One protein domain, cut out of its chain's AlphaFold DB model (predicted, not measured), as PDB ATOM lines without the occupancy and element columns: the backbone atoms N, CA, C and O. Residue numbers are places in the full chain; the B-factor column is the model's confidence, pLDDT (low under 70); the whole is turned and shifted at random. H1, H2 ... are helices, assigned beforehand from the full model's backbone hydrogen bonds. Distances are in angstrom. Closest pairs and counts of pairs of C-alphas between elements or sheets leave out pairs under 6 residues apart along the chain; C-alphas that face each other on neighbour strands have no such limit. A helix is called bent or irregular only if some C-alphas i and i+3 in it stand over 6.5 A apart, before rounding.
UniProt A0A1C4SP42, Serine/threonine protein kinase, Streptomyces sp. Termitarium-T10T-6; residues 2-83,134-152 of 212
ATOM      1  N   LEU A   2     280.392 256.776 231.576       92.38
ATOM      2  CA  LEU A   2     279.640 255.751 232.340       92.38
ATOM      3  C   LEU A   2     278.138 256.062 232.512       92.38
ATOM      4  O   LEU A   2     277.316 255.188 232.284       92.38
ATOM      5  N   TYR A   3     277.778 257.309 232.838       91.19
ATOM      6  CA  TYR A   3     276.370 257.729 232.916       91.19
ATOM      7  C   TYR A   3     275.618 257.493 231.600       91.19
ATOM      8  O   TYR A   3     274.515 256.973 231.602       91.19
ATOM      9  N   GLU A   4     276.232 257.850 230.475       90.06
ATOM     10  CA  GLU A   4     275.632 257.717 229.149       90.06
ATOM     11  C   GLU A   4     275.467 256.261 228.727       90.06
ATOM     12  O   GLU A   4     274.442 255.920 228.151       90.06
ATOM     13  N   LEU A   5     276.415 255.391 229.082       90.06
ATOM     14  CA  LEU A   5     276.290 253.952 228.842       90.06
ATOM     15  C   LEU A   5     275.097 253.341 229.589       90.06
ATOM     16  O   LEU A   5     274.470 252.421 229.083       90.06
ATOM     17  N   LEU A   6     274.788 253.851 230.783       89.31
ATOM     18  CA  LEU A   6     273.658 253.378 231.587       89.31
ATOM     19  C   LEU A   6     272.333 254.033 231.181       89.31
ATOM     20  O   LEU A   6     271.284 253.409 231.278       89.31
ATOM     21  N   ALA A   7     272.377 255.300 230.771       85.69
ATOM     22  CA  ALA A   7     271.193 256.107 230.504       85.69
ATOM     23  C   ALA A   7     270.768 256.120 229.026       85.69
ATOM     24  O   ALA A   7     269.641 256.500 228.722       85.69
ATOM     25  N   GLY A   8     271.669 255.783 228.100       83.81
ATOM     26  CA  GLY A   8     271.453 255.912 226.655       83.81
ATOM     27  C   GLY A   8     271.520 257.356 226.132       83.81
ATOM     28  O   GLY A   8     271.060 257.635 225.025       83.81
ATOM     29  N   PHE A   9     272.039 258.308 226.917       82.62
ATOM     30  CA  PHE A   9     272.181 259.706 226.497       82.62
ATOM     31  C   PHE A   9     273.274 260.470 227.254       82.62
ATOM     32  O   PHE A   9     273.612 260.161 228.399       82.62
ATOM     33  N   THR A  10     273.796 261.523 226.624       85.50
ATOM     34  CA  THR A  10     274.870 262.356 227.176       85.50
ATOM     35  C   THR A  10     274.403 263.177 228.391       85.50
ATOM     36  O   THR A  10     273.391 263.886 228.319       85.50
ATOM     37  N   PRO A  11     275.138 263.156 229.525       86.12
ATOM     38  CA  PRO A  11     274.854 264.061 230.634       86.12
ATOM     39  C   PRO A  11     275.137 265.513 230.217       86.12
ATOM     40  O   PRO A  11     276.088 265.781 229.490       86.12
ATOM     41  N   PHE A  12     274.316 266.456 230.693       86.94
ATOM     42  CA  PHE A  12     274.399 267.899 230.384       86.94
ATOM     43  C   PHE A  12     274.229 268.286 228.900       86.94
ATOM     44  O   PHE A  12     274.333 269.470 228.578       86.94
ATOM     45  N   GLY A  13     273.952 267.325 228.014       81.38
ATOM     46  CA  GLY A  13     273.743 267.554 226.585       81.38
ATOM     47  C   GLY A  13     272.377 268.157 226.238       81.38
ATOM     48  O   GLY A  13     271.555 268.446 227.111       81.38
ATOM     49  N   GLY A  14     272.148 268.325 224.931       78.00
ATOM     50  CA  GLY A  14     270.897 268.810 224.342       78.00
ATOM     51  C   GLY A  14     270.766 270.338 224.276       78.00
ATOM     52  O   GLY A  14     271.236 271.060 225.153       78.00
ATOM     53  N   GLY A  15     270.063 270.826 223.251       75.12
ATOM     54  CA  GLY A  15     269.774 272.251 223.061       75.12
ATOM     55  C   GLY A  15     270.964 273.080 222.557       75.12
ATOM     56  O   GLY A  15     271.899 272.563 221.951       75.12
ATOM     57  N   HIS A  16     270.902 274.394 222.785       76.81
ATOM     58  CA  HIS A  16     271.900 275.357 222.311       76.81
ATOM     59  C   HIS A  16     273.243 275.214 223.068       76.81
ATOM     60  O   HIS A  16     273.221 274.986 224.282       76.81
ATOM     61  N   PRO A  17     274.420 275.420 222.436       77.12
ATOM     62  CA  PRO A  17     275.722 275.276 223.103       77.12
ATOM     63  C   PRO A  17     275.869 276.092 224.397       77.12
ATOM     64  O   PRO A  17     276.411 275.594 225.383       77.12
ATOM     65  N   GLY A  18     275.316 277.310 224.450       77.12
ATOM     66  CA  GLY A  18     275.288 278.113 225.681       77.12
ATOM     67  C   GLY A  18     274.524 277.449 226.839       77.12
ATOM     68  O   GLY A  18     274.930 277.567 227.997       77.12
ATOM     69  N   ALA A  19     273.462 276.691 226.546       75.69
ATOM     70  CA  ALA A  19     272.715 275.924 227.544       75.69
ATOM     71  C   ALA A  19     273.541 274.746 228.077       75.69
ATOM     72  O   ALA A  19     273.579 274.517 229.286       75.69
ATOM     73  N   VAL A  20     274.258 274.047 227.192       81.62
ATOM     74  CA  VAL A  20     275.182 272.965 227.562       81.62
ATOM     75  C   VAL A  20     276.286 273.497 228.478       81.62
ATOM     76  O   VAL A  20     276.538 272.910 229.529       81.62
ATOM     77  N   LEU A  21     276.904 274.634 228.143       86.25
ATOM     78  CA  LEU A  21     277.923 275.265 228.992       86.25
ATOM     79  C   LEU A  21     277.368 275.633 230.373       86.25
ATOM     80  O   LEU A  21     277.976 275.294 231.391       86.25
ATOM     81  N   ARG A  22     276.186 276.258 230.426       85.06
ATOM     82  CA  ARG A  22     275.516 276.579 231.693       85.06
ATOM     83  C   ARG A  22     275.285 275.319 232.525       85.06
ATOM     84  O   ARG A  22     275.691 275.287 233.680       85.06
ATOM     85  N   ARG A  23     274.741 274.250 231.936       85.25
ATOM     86  CA  ARG A  23     274.524 272.950 232.605       85.25
ATOM     87  C   ARG A  23     275.802 272.355 233.176       85.25
ATOM     88  O   ARG A  23     275.824 271.883 234.313       85.25
ATOM     89  N   HIS A  24     276.884 272.411 232.406       90.19
ATOM     90  CA  HIS A  24     278.183 271.927 232.851       90.19
ATOM     91  C   HIS A  24     278.694 272.671 234.081       90.19
ATOM     92  O   HIS A  24     279.400 272.055 234.874       90.19
ATOM     93  N   VAL A  25     278.307 273.928 234.290       92.12
ATOM     94  CA  VAL A  25     278.738 274.718 235.449       92.12
ATOM     95  C   VAL A  25     277.737 274.643 236.601       92.12
ATOM     96  O   VAL A  25     278.143 274.468 237.745       92.12
ATOM     97  N   THR A  26     276.439 274.747 236.320       87.06
ATOM     98  CA  THR A  26     275.424 275.031 237.347       87.06
ATOM     99  C   THR A  26     274.506 273.862 237.672       87.06
ATOM    100  O   THR A  26     273.860 273.882 238.712       87.06
ATOM    101  N   GLU A  27     274.396 272.871 236.791       88.38
ATOM    102  CA  GLU A  27     273.417 271.790 236.942       88.38
ATOM    103  C   GLU A  27     274.096 270.472 237.325       88.38
ATOM    104  O   GLU A  27     275.250 270.206 236.977       88.38
ATOM    105  N   THR A  28     273.363 269.625 238.046       90.44
ATOM    106  CA  THR A  28     273.748 268.249 238.372       90.44
ATOM    107  C   THR A  28     272.955 267.271 237.515       90.44
ATOM    108  O   THR A  28     271.858 267.579 237.053       90.44
ATOM    109  N   VAL A  29     273.508 266.081 237.289       89.31
ATOM    110  CA  VAL A  29     272.783 265.014 236.589       89.31
ATOM    111  C   VAL A  29     271.598 264.514 237.412       89.31
ATOM    112  O   VAL A  29     271.613 264.561 238.642       89.31
ATOM    113  N   VAL A  30     270.585 264.006 236.717       85.38
ATOM    114  CA  VAL A  30     269.426 263.368 237.343       85.38
ATOM    115  C   VAL A  30     269.780 261.917 237.710       85.38
ATOM    116  O   VAL A  30     270.372 261.232 236.866       85.38
ATOM    117  N   PRO A  31     269.420 261.439 238.918       86.12
ATOM    118  CA  PRO A  31     269.592 260.042 239.314       86.12
ATOM    119  C   PRO A  31     268.906 259.064 238.358       86.12
ATOM    120  O   PRO A  31     267.793 259.318 237.893       86.12
ATOM    121  N   LEU A  32     269.566 257.938 238.079       85.50
ATOM    122  CA  LEU A  32     268.976 256.845 237.304       85.50
ATOM    123  C   LEU A  32     268.086 255.987 238.221       85.50
ATOM    124  O   LEU A  32     268.480 255.704 239.352       85.50
ATOM    125  N   PRO A  33     266.888 255.571 237.783       84.69
ATOM    126  CA  PRO A  33     266.049 254.678 238.573       84.69
ATOM    127  C   PRO A  33     266.666 253.275 238.623       84.69
ATOM    128  O   PRO A  33     267.155 252.782 237.613       84.69
ATOM    129  N   GLY A  34     266.615 252.618 239.782       86.38
ATOM    130  CA  GLY A  34     267.001 251.208 239.922       86.38
ATOM    131  C   GLY A  34     268.502 250.925 240.033       86.38
ATOM    132  O   GLY A  34     268.871 249.762 240.179       86.38
ATOM    133  N   ILE A  35     269.372 251.944 240.012       90.44
ATOM    134  CA  ILE A  35     270.797 251.742 240.311       90.44
ATOM    135  C   ILE A  35     271.038 251.679 241.829       90.44
ATOM    136  O   ILE A  35     270.393 252.423 242.573       90.44
ATOM    137  N   PRO A  36     271.983 250.846 242.300       93.69
ATOM    138  CA  PRO A  36     272.440 250.886 243.686       93.69
ATOM    139  C   PRO A  36     273.057 252.236 244.061       93.69
ATOM    140  O   PRO A  36     273.710 252.884 243.234       93.69
ATOM    141  N   GLU A  37     272.895 252.630 245.323       93.62
ATOM    142  CA  GLU A  37     273.373 253.919 245.834       93.62
ATOM    143  C   GLU A  37     274.899 254.045 245.719       93.62
ATOM    144  O   GLU A  37     275.424 255.098 245.364       93.62
ATOM    145  N   GLU A  38     275.635 252.956 245.923       94.94
ATOM    146  CA  GLU A  38     277.094 252.934 245.844       94.94
ATOM    147  C   GLU A  38     277.594 253.247 244.425       94.94
ATOM    148  O   GLU A  38     278.562 253.990 244.243       94.94
ATOM    149  N   LEU A  39     276.903 252.725 243.403       95.12
ATOM    150  CA  LEU A  39     277.196 253.035 242.004       95.12
ATOM    151  C   LEU A  39     276.840 254.493 241.681       95.12
ATOM    152  O   LEU A  39     277.581 255.169 240.961       95.12
ATOM    153  N   TRP A  40     275.731 254.991 242.232       95.19
ATOM    154  CA  TRP A  40     275.325 256.385 242.069       95.19
ATOM    155  C   TRP A  40     276.353 257.362 242.648       95.19
ATOM    156  O   TRP A  40     276.742 258.321 241.973       95.19
ATOM    157  N   GLN A  41     276.869 257.095 243.848       95.38
ATOM    158  CA  GLN A  41     277.896 257.928 244.474       95.38
ATOM    159  C   GLN A  41     279.181 257.988 243.635       95.38
ATOM    160  O   GLN A  41     279.724 259.076 243.421       95.38
ATOM    161  N   LEU A  42     279.628 256.859 243.064       96.12
ATOM    162  CA  LEU A  42     280.773 256.856 242.142       96.12
ATOM    163  C   LEU A  42     280.519 257.704 240.890       96.12
ATOM    164  O   LEU A  42     281.408 258.443 240.453       96.12
ATOM    165  N   LEU A  43     279.316 257.623 240.313       95.00
ATOM    166  CA  LEU A  43     278.921 258.429 239.155       95.00
ATOM    167  C   LEU A  43     278.961 259.927 239.469       95.00
ATOM    168  O   LEU A  43     279.576 260.691 238.720       95.00
ATOM    169  N   VAL A  44     278.347 260.350 240.575       94.12
ATOM    170  CA  VAL A  44     278.328 261.761 240.989       94.12
ATOM    171  C   VAL A  44     279.740 262.264 241.290       94.12
ATOM    172  O   VAL A  44     280.082 263.377 240.888       94.12
ATOM    173  N   GLN A  45     280.597 261.439 241.898       96.25
ATOM    174  CA  GLN A  45     281.989 261.806 242.161       96.25
ATOM    175  C   GLN A  45     282.801 261.983 240.867       96.25
ATOM    176  O   GLN A  45     283.575 262.933 240.741       96.25
ATOM    177  N   CYS A  46     282.578 261.134 239.858       95.56
ATOM    178  CA  CYS A  46     283.171 261.317 238.526       95.56
ATOM    179  C   CYS A  46     282.675 262.595 237.828       95.56
ATOM    180  O   CYS A  46     283.408 263.202 237.046       95.56
ATOM    181  N   LEU A  47     281.438 263.008 238.111       94.94
ATOM    182  CA  LEU A  47     280.780 264.179 237.523       94.94
ATOM    183  C   LEU A  47     280.928 265.454 238.370       94.94
ATOM    184  O   LEU A  47     280.307 266.474 238.056       94.94
ATOM    185  N   ALA A  48     281.757 265.423 239.419       95.69
ATOM    186  CA  ALA A  48     281.968 266.564 240.295       95.69
ATOM    187  C   ALA A  48     282.449 267.796 239.511       95.69
ATOM    188  O   ALA A  48     283.325 267.722 238.638       95.69
ATOM    189  N   LYS A  49     281.888 268.964 239.836       94.81
ATOM    190  CA  LYS A  49     282.266 270.224 239.180       94.81
ATOM    191  C   LYS A  49     283.692 270.626 239.540       94.81
ATOM    192  O   LYS A  49     284.468 270.952 238.646       94.81
ATOM    193  N   ALA A  50     284.049 270.512 240.820       95.44
ATOM    194  CA  ALA A  50     285.406 270.715 241.307       95.44
ATOM    195  C   ALA A  50     286.324 269.562 240.845       95.44
ATOM    196  O   ALA A  50     286.096 268.416 241.239       95.44
ATOM    197  N   PRO A  51     287.376 269.826 240.043       94.69
ATOM    198  CA  PRO A  51     288.259 268.774 239.536       94.69
ATOM    199  C   PRO A  51     288.967 267.984 240.642       94.69
ATOM    200  O   PRO A  51     289.119 266.775 240.519       94.69
ATOM    201  N   ALA A  52     289.345 268.649 241.739       95.75
ATOM    202  CA  ALA A  52     289.998 268.020 242.891       95.75
ATOM    203  C   ALA A  52     289.095 267.028 243.647       95.75
ATOM    204  O   ALA A  52     289.590 266.221 244.424       95.75
ATOM    205  N   SER A  53     287.781 267.078 243.420       96.19
ATOM    206  CA  SER A  53     286.813 266.154 244.015       96.19
ATOM    207  C   SER A  53     286.564 264.910 243.156       96.19
ATOM    208  O   SER A  53     285.808 264.034 243.575       96.19
ATOM    209  N   ARG A  54     287.160 264.826 241.958       96.38
ATOM    210  CA  ARG A  54     286.984 263.693 241.040       96.38
ATOM    211  C   ARG A  54     287.938 262.559 241.379       96.38
ATOM    212  O   ARG A  54     289.095 262.787 241.722       96.38
ATOM    213  N   LEU A  55     287.453 261.337 241.188       96.00
ATOM    214  CA  LEU A  55     288.277 260.139 241.281       96.00
ATOM    215  C   LEU A  55     289.338 260.125 240.184       96.00
ATOM    216  O   LEU A  55     289.067 260.446 239.020       96.00
ATOM    217  N   ARG A  56     290.537 259.670 240.539       96.56
ATOM    218  CA  ARG A  56     291.532 259.270 239.545       96.56
ATOM    219  C   ARG A  56     291.040 258.023 238.815       96.56
ATOM    220  O   ARG A  56     290.332 257.191 239.380       96.56
ATOM    221  N   ALA A  57     291.479 257.841 237.572       96.38
ATOM    222  CA  ALA A  57     291.087 256.683 236.769       96.38
ATOM    223  C   ALA A  57     291.419 255.342 237.455       96.38
ATOM    224  O   ALA A  57     290.617 254.412 237.420       96.38
ATOM    225  N   SER A  58     292.569 255.256 238.135       97.81
ATOM    226  CA  SER A  58     292.972 254.071 238.902       97.81
ATOM    227  C   SER A  58     292.047 253.791 240.090       97.81
ATOM    228  O   SER A  58     291.715 252.636 240.344       97.81
ATOM    229  N   GLU A  59     291.604 254.834 240.795       97.38
ATOM    230  CA  GLU A  59     290.681 254.722 241.929       97.38
ATOM    231  C   GLU A  59     289.304 254.258 241.451       97.38
ATOM    232  O   GLU A  59     288.754 253.308 242.006       97.38
ATOM    233  N   LEU A  60     288.790 254.857 240.372       97.38
ATOM    234  CA  LEU A  60     287.535 254.439 239.746       97.38
ATOM    235  C   LEU A  60     287.583 252.961 239.336       97.38
ATOM    236  O   LEU A  60     286.652 252.214 239.625       97.38
ATOM    237  N   ALA A  61     288.677 252.516 238.713       97.44
ATOM    238  CA  ALA A  61     288.823 251.131 238.273       97.44
ATOM    239  C   ALA A  61     288.822 250.123 239.436       97.44
ATOM    240  O   ALA A  61     288.267 249.035 239.290       97.44
ATOM    241  N   VAL A  62     289.446 250.459 240.571       98.25
ATOM    242  CA  VAL A  62     289.425 249.612 241.778       98.25
ATOM    243  C   VAL A  62     288.014 249.558 242.357       98.25
ATOM    244  O   VAL A  62     287.467 248.472 242.515       98.25
ATOM    245  N   ARG A  63     287.383 250.718 242.570       97.38
ATOM    246  CA  ARG A  63     286.035 250.798 243.151       97.38
ATOM    247  C   ARG A  63     284.978 250.087 242.307       97.38
ATOM    248  O   ARG A  63     284.108 249.427 242.859       97.38
ATOM    249  N   LEU A  64     285.062 250.184 240.978       96.69
ATOM    250  CA  LEU A  64     284.153 249.463 240.086       96.69
ATOM    251  C   LEU A  64     284.319 247.944 240.204       96.69
ATOM    252  O   LEU A  64     283.314 247.242 240.207       96.69
ATOM    253  N   ARG A  65     285.553 247.435 240.333       97.25
ATOM    254  CA  ARG A  65     285.807 245.997 240.534       97.25
ATOM    255  C   ARG A  65     285.238 245.497 241.858       97.25
ATOM    256  O   ARG A  65     284.608 244.445 241.867       97.25
ATOM    257  N   ASP A  66     285.398 246.273 242.925       97.50
ATOM    258  CA  ASP A  66     284.848 245.943 244.244       97.50
ATOM    259  C   ASP A  66     283.307 245.924 244.242       97.50
ATOM    260  O   ASP A  66     282.700 245.163 244.992       97.50
ATOM    261  N   LEU A  67     282.666 246.724 243.378       96.19
ATOM    262  CA  LEU A  67     281.207 246.770 243.234       96.19
ATOM    263  C   LEU A  67     280.613 245.676 242.339       96.19
ATOM    264  O   LEU A  67     279.412 245.431 242.431       96.19
ATOM    265  N   LEU A  68     281.397 245.005 241.488       95.12
ATOM    266  CA  LEU A  68     280.872 243.986 240.563       95.12
ATOM    267  C   LEU A  68     280.011 242.900 241.238       95.12
ATOM    268  O   LEU A  68     278.970 242.569 240.669       95.12
ATOM    269  N   PRO A  69     280.361 242.364 242.428       95.69
ATOM    270  CA  PRO A  69     279.528 241.367 243.101       95.69
ATOM    271  C   PRO A  69     278.138 241.890 243.475       95.69
ATOM    272  O   PRO A  69     277.176 241.134 243.423       95.69
ATOM    273  N   LEU A  70     278.022 243.179 243.815       92.81
ATOM    274  CA  LEU A  70     276.747 243.819 244.151       92.81
ATOM    275  C   LEU A  70     275.856 243.952 242.910       92.81
ATOM    276  O   LEU A  70     274.642 243.808 242.996       92.81
ATOM    277  N   LEU A  71     276.464 244.187 241.747       91.94
ATOM    278  CA  LEU A  71     275.755 244.342 240.476       91.94
ATOM    279  C   LEU A  71     275.307 243.007 239.858       91.94
ATOM    280  O   LEU A  71     274.533 243.001 238.899       91.94
ATOM    281  N   ALA A  72     275.782 241.876 240.382       93.94
ATOM    282  CA  ALA A  72     275.449 240.563 239.857       93.94
ATOM    283  C   ALA A  72     273.952 240.254 240.040       93.94
ATOM    284  O   ALA A  72     273.417 240.306 241.143       93.94
ATOM    285  N   GLY A  73     273.277 239.899 238.945       86.62
ATOM    286  CA  GLY A  73     271.859 239.526 238.966       86.62
ATOM    287  C   GLY A  73     270.876 240.701 239.016       86.62
ATOM    288  O   GLY A  73     269.672 240.461 239.070       86.62
ATOM    289  N   ILE A  74     271.351 241.952 238.959       87.38
ATOM    290  CA  ILE A  74     270.470 243.117 238.813       87.38
ATOM    291  C   ILE A  74     269.858 243.109 237.398       87.38
ATOM    292  O   ILE A  74     270.592 242.916 236.421       87.38
ATOM    293  N   PRO A  75     268.533 243.303 237.257       87.00
ATOM    294  CA  PRO A  75     267.894 243.388 235.948       87.00
ATOM    295  C   PRO A  75     268.367 244.624 235.158       87.00
ATOM    296  O   PRO A  75     268.839 245.596 235.751       87.00
ATOM    297  N   PRO A  76     268.216 244.630 233.821       85.62
ATOM    298  CA  PRO A  76     268.491 245.812 233.010       85.62
ATOM    299  C   PRO A  76     267.723 247.044 233.507       85.62
ATOM    300  O   PRO A  76     266.580 246.939 233.949       85.62
ATOM    301  N   LEU A  77     268.349 248.220 233.415       83.12
ATOM    302  CA  LEU A  77     267.713 249.471 233.820       83.12
ATOM    303  C   LEU A  77     266.585 249.835 232.852       83.12
ATOM    304  O   LEU A  77     266.787 249.891 231.640       83.12
ATOM    305  N   GLU A  78     265.416 250.160 233.395       77.81
ATOM    306  CA  GLU A  78     264.314 250.731 232.622       77.81
ATOM    307  C   GLU A  78     264.537 252.236 232.428       77.81
ATOM    308  O   GLU A  78     264.048 253.073 233.196       77.81
ATOM    309  N   VAL A  79     265.313 252.583 231.403       72.00
ATOM    310  CA  VAL A  79     265.533 253.968 230.980       72.00
ATOM    311  C   VAL A  79     264.848 254.183 229.638       72.00
ATOM    312  O   VAL A  79     264.919 253.343 228.750       72.00
ATOM    313  N   ASP A  80     264.154 255.307 229.488       66.69
ATOM    314  CA  ASP A  80     263.486 255.630 228.233       66.69
ATOM    315  C   ASP A  80     264.473 255.814 227.079       66.69
ATOM    316  O   ASP A  80     265.346 256.687 227.124       66.69
ATOM    317  N   GLU A  81     264.272 255.033 226.022       54.19
ATOM    318  CA  GLU A  81     265.042 255.119 224.789       54.19
ATOM    319  C   GLU A  81     264.618 256.368 223.984       54.19
ATOM    320  O   GLU A  81     263.446 256.777 224.025       54.19
ATOM    321  N   PRO A  82     265.538 257.046 223.270       53.41
ATOM    322  CA  PRO A  82     265.159 258.077 222.309       53.41
ATOM    323  C   PRO A  82     264.181 257.507 221.278       53.41
ATOM    324  O   PRO A  82     264.527 256.630 220.497       53.41
ATOM    325  N   GLY A  83     262.945 258.010 221.271       47.34
ATOM    326  CA  GLY A  83     261.973 257.646 220.242       47.34
ATOM    327  C   GLY A  83     262.400 258.147 218.850       47.34
ATOM    328  O   GLY A  83     263.085 259.169 218.768       47.34
ATOM    329  N   PRO A 134     266.336 283.427 227.351       60.94
ATOM    330  CA  PRO A 134     266.005 282.506 228.441       60.94
ATOM    331  C   PRO A 134     265.336 281.208 227.973       60.94
ATOM    332  O   PRO A 134     265.614 280.150 228.529       60.94
ATOM    333  N   ASP A 135     264.520 281.269 226.920       56.75
ATOM    334  CA  ASP A 135     263.827 280.106 226.349       56.75
ATOM    335  C   ASP A 135     264.778 279.147 225.604       56.75
ATOM    336  O   ASP A 135     264.579 277.927 225.612       56.75
ATOM    337  N   GLU A 136     265.852 279.682 225.018       54.94
ATOM    338  CA  GLU A 136     266.918 278.923 224.350       54.94
ATOM    339  C   GLU A 136     267.854 278.265 225.382       54.94
ATOM    340  O   GLU A 136     268.290 277.126 225.202       54.94
ATOM    341  N   LEU A 137     268.106 278.946 226.510       57.44
ATOM    342  CA  LEU A 137     268.841 278.423 227.672       57.44
ATOM    343  C   LEU A 137     268.042 277.397 228.484       57.44
ATOM    344  O   LEU A 137     268.621 276.447 229.016       57.44
ATOM    345  N   ALA A 138     266.721 277.565 228.572       55.72
ATOM    346  CA  ALA A 138     265.813 276.640 229.250       55.72
ATOM    347  C   ALA A 138     265.687 275.289 228.523       55.72
ATOM    348  O   ALA A 138     265.075 274.359 229.047       55.72
ATOM    349  N   GLY A 139     266.305 275.158 227.343       51.19
ATOM    350  CA  GLY A 139     266.358 273.911 226.597       51.19
ATOM    351  C   GLY A 139     265.177 273.681 225.663       51.19
ATOM    352  O   GLY A 139     265.002 272.549 225.233       51.19
ATOM    353  N   GLY A 140     264.385 274.707 225.329       44.03
ATOM    354  CA  GLY A 140     263.325 274.636 224.318       44.03
ATOM    355  C   GLY A 140     262.380 273.414 224.404       44.03
ATOM    356  O   GLY A 140     262.323 272.698 225.403       44.03
ATOM    357  N   PRO A 141     261.600 273.142 223.348       42.00
ATOM    358  CA  PRO A 141     260.793 271.922 223.239       42.00
ATOM    359  C   PRO A 141     261.628 270.646 223.000       42.00
ATOM    360  O   PRO A 141     261.074 269.551 223.072       42.00
ATOM    361  N   LEU A 142     262.928 270.796 222.701       44.03
ATOM    362  CA  LEU A 142     263.796 269.777 222.089       44.03
ATOM    363  C   LEU A 142     265.099 269.478 222.864       44.03
ATOM    364  O   LEU A 142     265.945 268.748 222.362       44.03
ATOM    365  N   GLY A 143     265.329 270.027 224.061       50.09
ATOM    366  CA  GLY A 143     266.664 269.920 224.662       50.09
ATOM    367  C   GLY A 143     266.791 270.364 226.110       50.09
ATOM    368  O   GLY A 143     267.717 271.109 226.433       50.09
ATOM    369  N   THR A 144     265.915 269.897 226.999       49.56
ATOM    370  CA  THR A 144     266.276 269.795 228.421       49.56
ATOM    371  C   THR A 144     267.367 268.732 228.589       49.56
ATOM    372  O   THR A 144     267.496 267.842 227.749       49.56
ATOM    373  N   ALA A 145     268.170 268.819 229.657       52.66
ATOM    374  CA  ALA A 145     269.016 267.697 230.050       52.66
ATOM    375  C   ALA A 145     268.089 266.482 230.188       52.66
ATOM    376  O   ALA A 145     267.149 266.519 230.988       52.66
ATOM    377  N   ARG A 146     268.272 265.477 229.322       61.59
ATOM    378  CA  ARG A 146     267.355 264.339 229.237       61.59
ATOM    379  C   ARG A 146     267.310 263.713 230.635       61.59
ATOM    380  O   ARG A 146     268.339 263.413 231.229       61.59
ATOM    381  N   ALA A 147     266.120 263.662 231.225       61.16
ATOM    382  CA  ALA A 147     265.925 263.079 232.542       61.16
ATOM    383  C   ALA A 147     265.490 261.623 232.343       61.16
ATOM    384  O   ALA A 147     264.559 261.393 231.558       61.16
ATOM    385  N   PRO A 148     266.116 260.656 233.033       61.72
ATOM    386  CA  PRO A 148     265.617 259.290 233.072       61.72
ATOM    387  C   PRO A 148     264.150 259.299 233.513       61.72
ATOM    388  O   PRO A 148     263.779 259.994 234.463       61.72
ATOM    389  N   ARG A 149     263.296 258.555 232.815       61.72
ATOM    390  CA  ARG A 149     261.875 258.419 233.149       61.72
ATOM    391  C   ARG A 149     261.468 256.960 233.008       61.72
ATOM    392  O   ARG A 149     261.981 256.261 232.144       61.72
ATOM    393  N   ALA A 150     260.533 256.543 233.858       59.16
ATOM    394  CA  ALA A 150     259.856 255.269 233.689       59.16
ATOM    395  C   ALA A 150     259.043 255.289 232.380       59.16
ATOM    396  O   ALA A 150     258.442 256.336 232.068       59.16
ATOM    397  N   PRO A 151     258.988 254.163 231.651       56.59
ATOM    398  CA  PRO A 151     258.300 254.074 230.370       56.59
ATOM    399  C   PRO A 151     256.845 254.555 230.480       56.59
ATOM    400  O   PRO A 151     256.137 254.288 231.452       56.59
ATOM    401  N   GLY A 152     256.401 255.336 229.490       58.06
ATOM    402  CA  GLY A 152     255.029 255.855 229.405       58.06
ATOM    403  C   GLY A 152     254.747 257.172 230.147       58.06
ATOM    404  O   GLY A 152     253.649 257.718 230.009       58.06
TER     405      GLY A 152
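This is residues 2 to 83 and 134 to 152 of the 212 residues of the protein "Serine/threonine protein kinase" of Streptomyces sp. Termitarium-T10T-6 (UniProt A0A1C4SP42). Look for a flat, loosely joined slab: H3 and H4 run side by side at one end of its length, H2 with tiny H5 makes the other, and H1 lies between. The 101 printed residues have five named helices, H1 to H5 in chain order, and no named strand: all helix, with 45 residues in helices. It is only just compact, close to loose, with a radius of gyration of the C-alphas of 15.0 A, spanning 45 by 38 by 16 A.

Start at H1, residues 2 to 7: it is close to but not clearly touching H3, residues 37 to 46, the closest C-alphas being Tyr 3 and Leu 43, 6.8 A. H3 and H4, residues 57 to 71, form a helical hairpin, only just touching with 3 pairs of C-alphas within 8 A, closest Leu 39 and Leu 67, 7.5 A, at a shallow tilt of 17 degrees, opposite ways. H2, residues 17 to 26, only just touches H5, residues 134 to 137, with 3 such pairs, closest Ala 19 and Leu 137, 4.6 A. Every O i to N i+4 pair is within hydrogen-bond range in H1, H2 and H3, and 9 of 11 in H4; H5 is too short for one.

Find C-alpha 2 at (279.640, 255.751, 232.340), where H1 begins. H4 runs 20.0 A to C-alpha 71 at (275.755, 244.342, 240.476), irregular, with C-alphas 66 and 69 7.1 A apart.

Residues 84 to 133 are cut out; C-alphas 83 and 134 are 26.5 A apart. Residues 80 to 83 and 134 to 152 have pLDDT under 70.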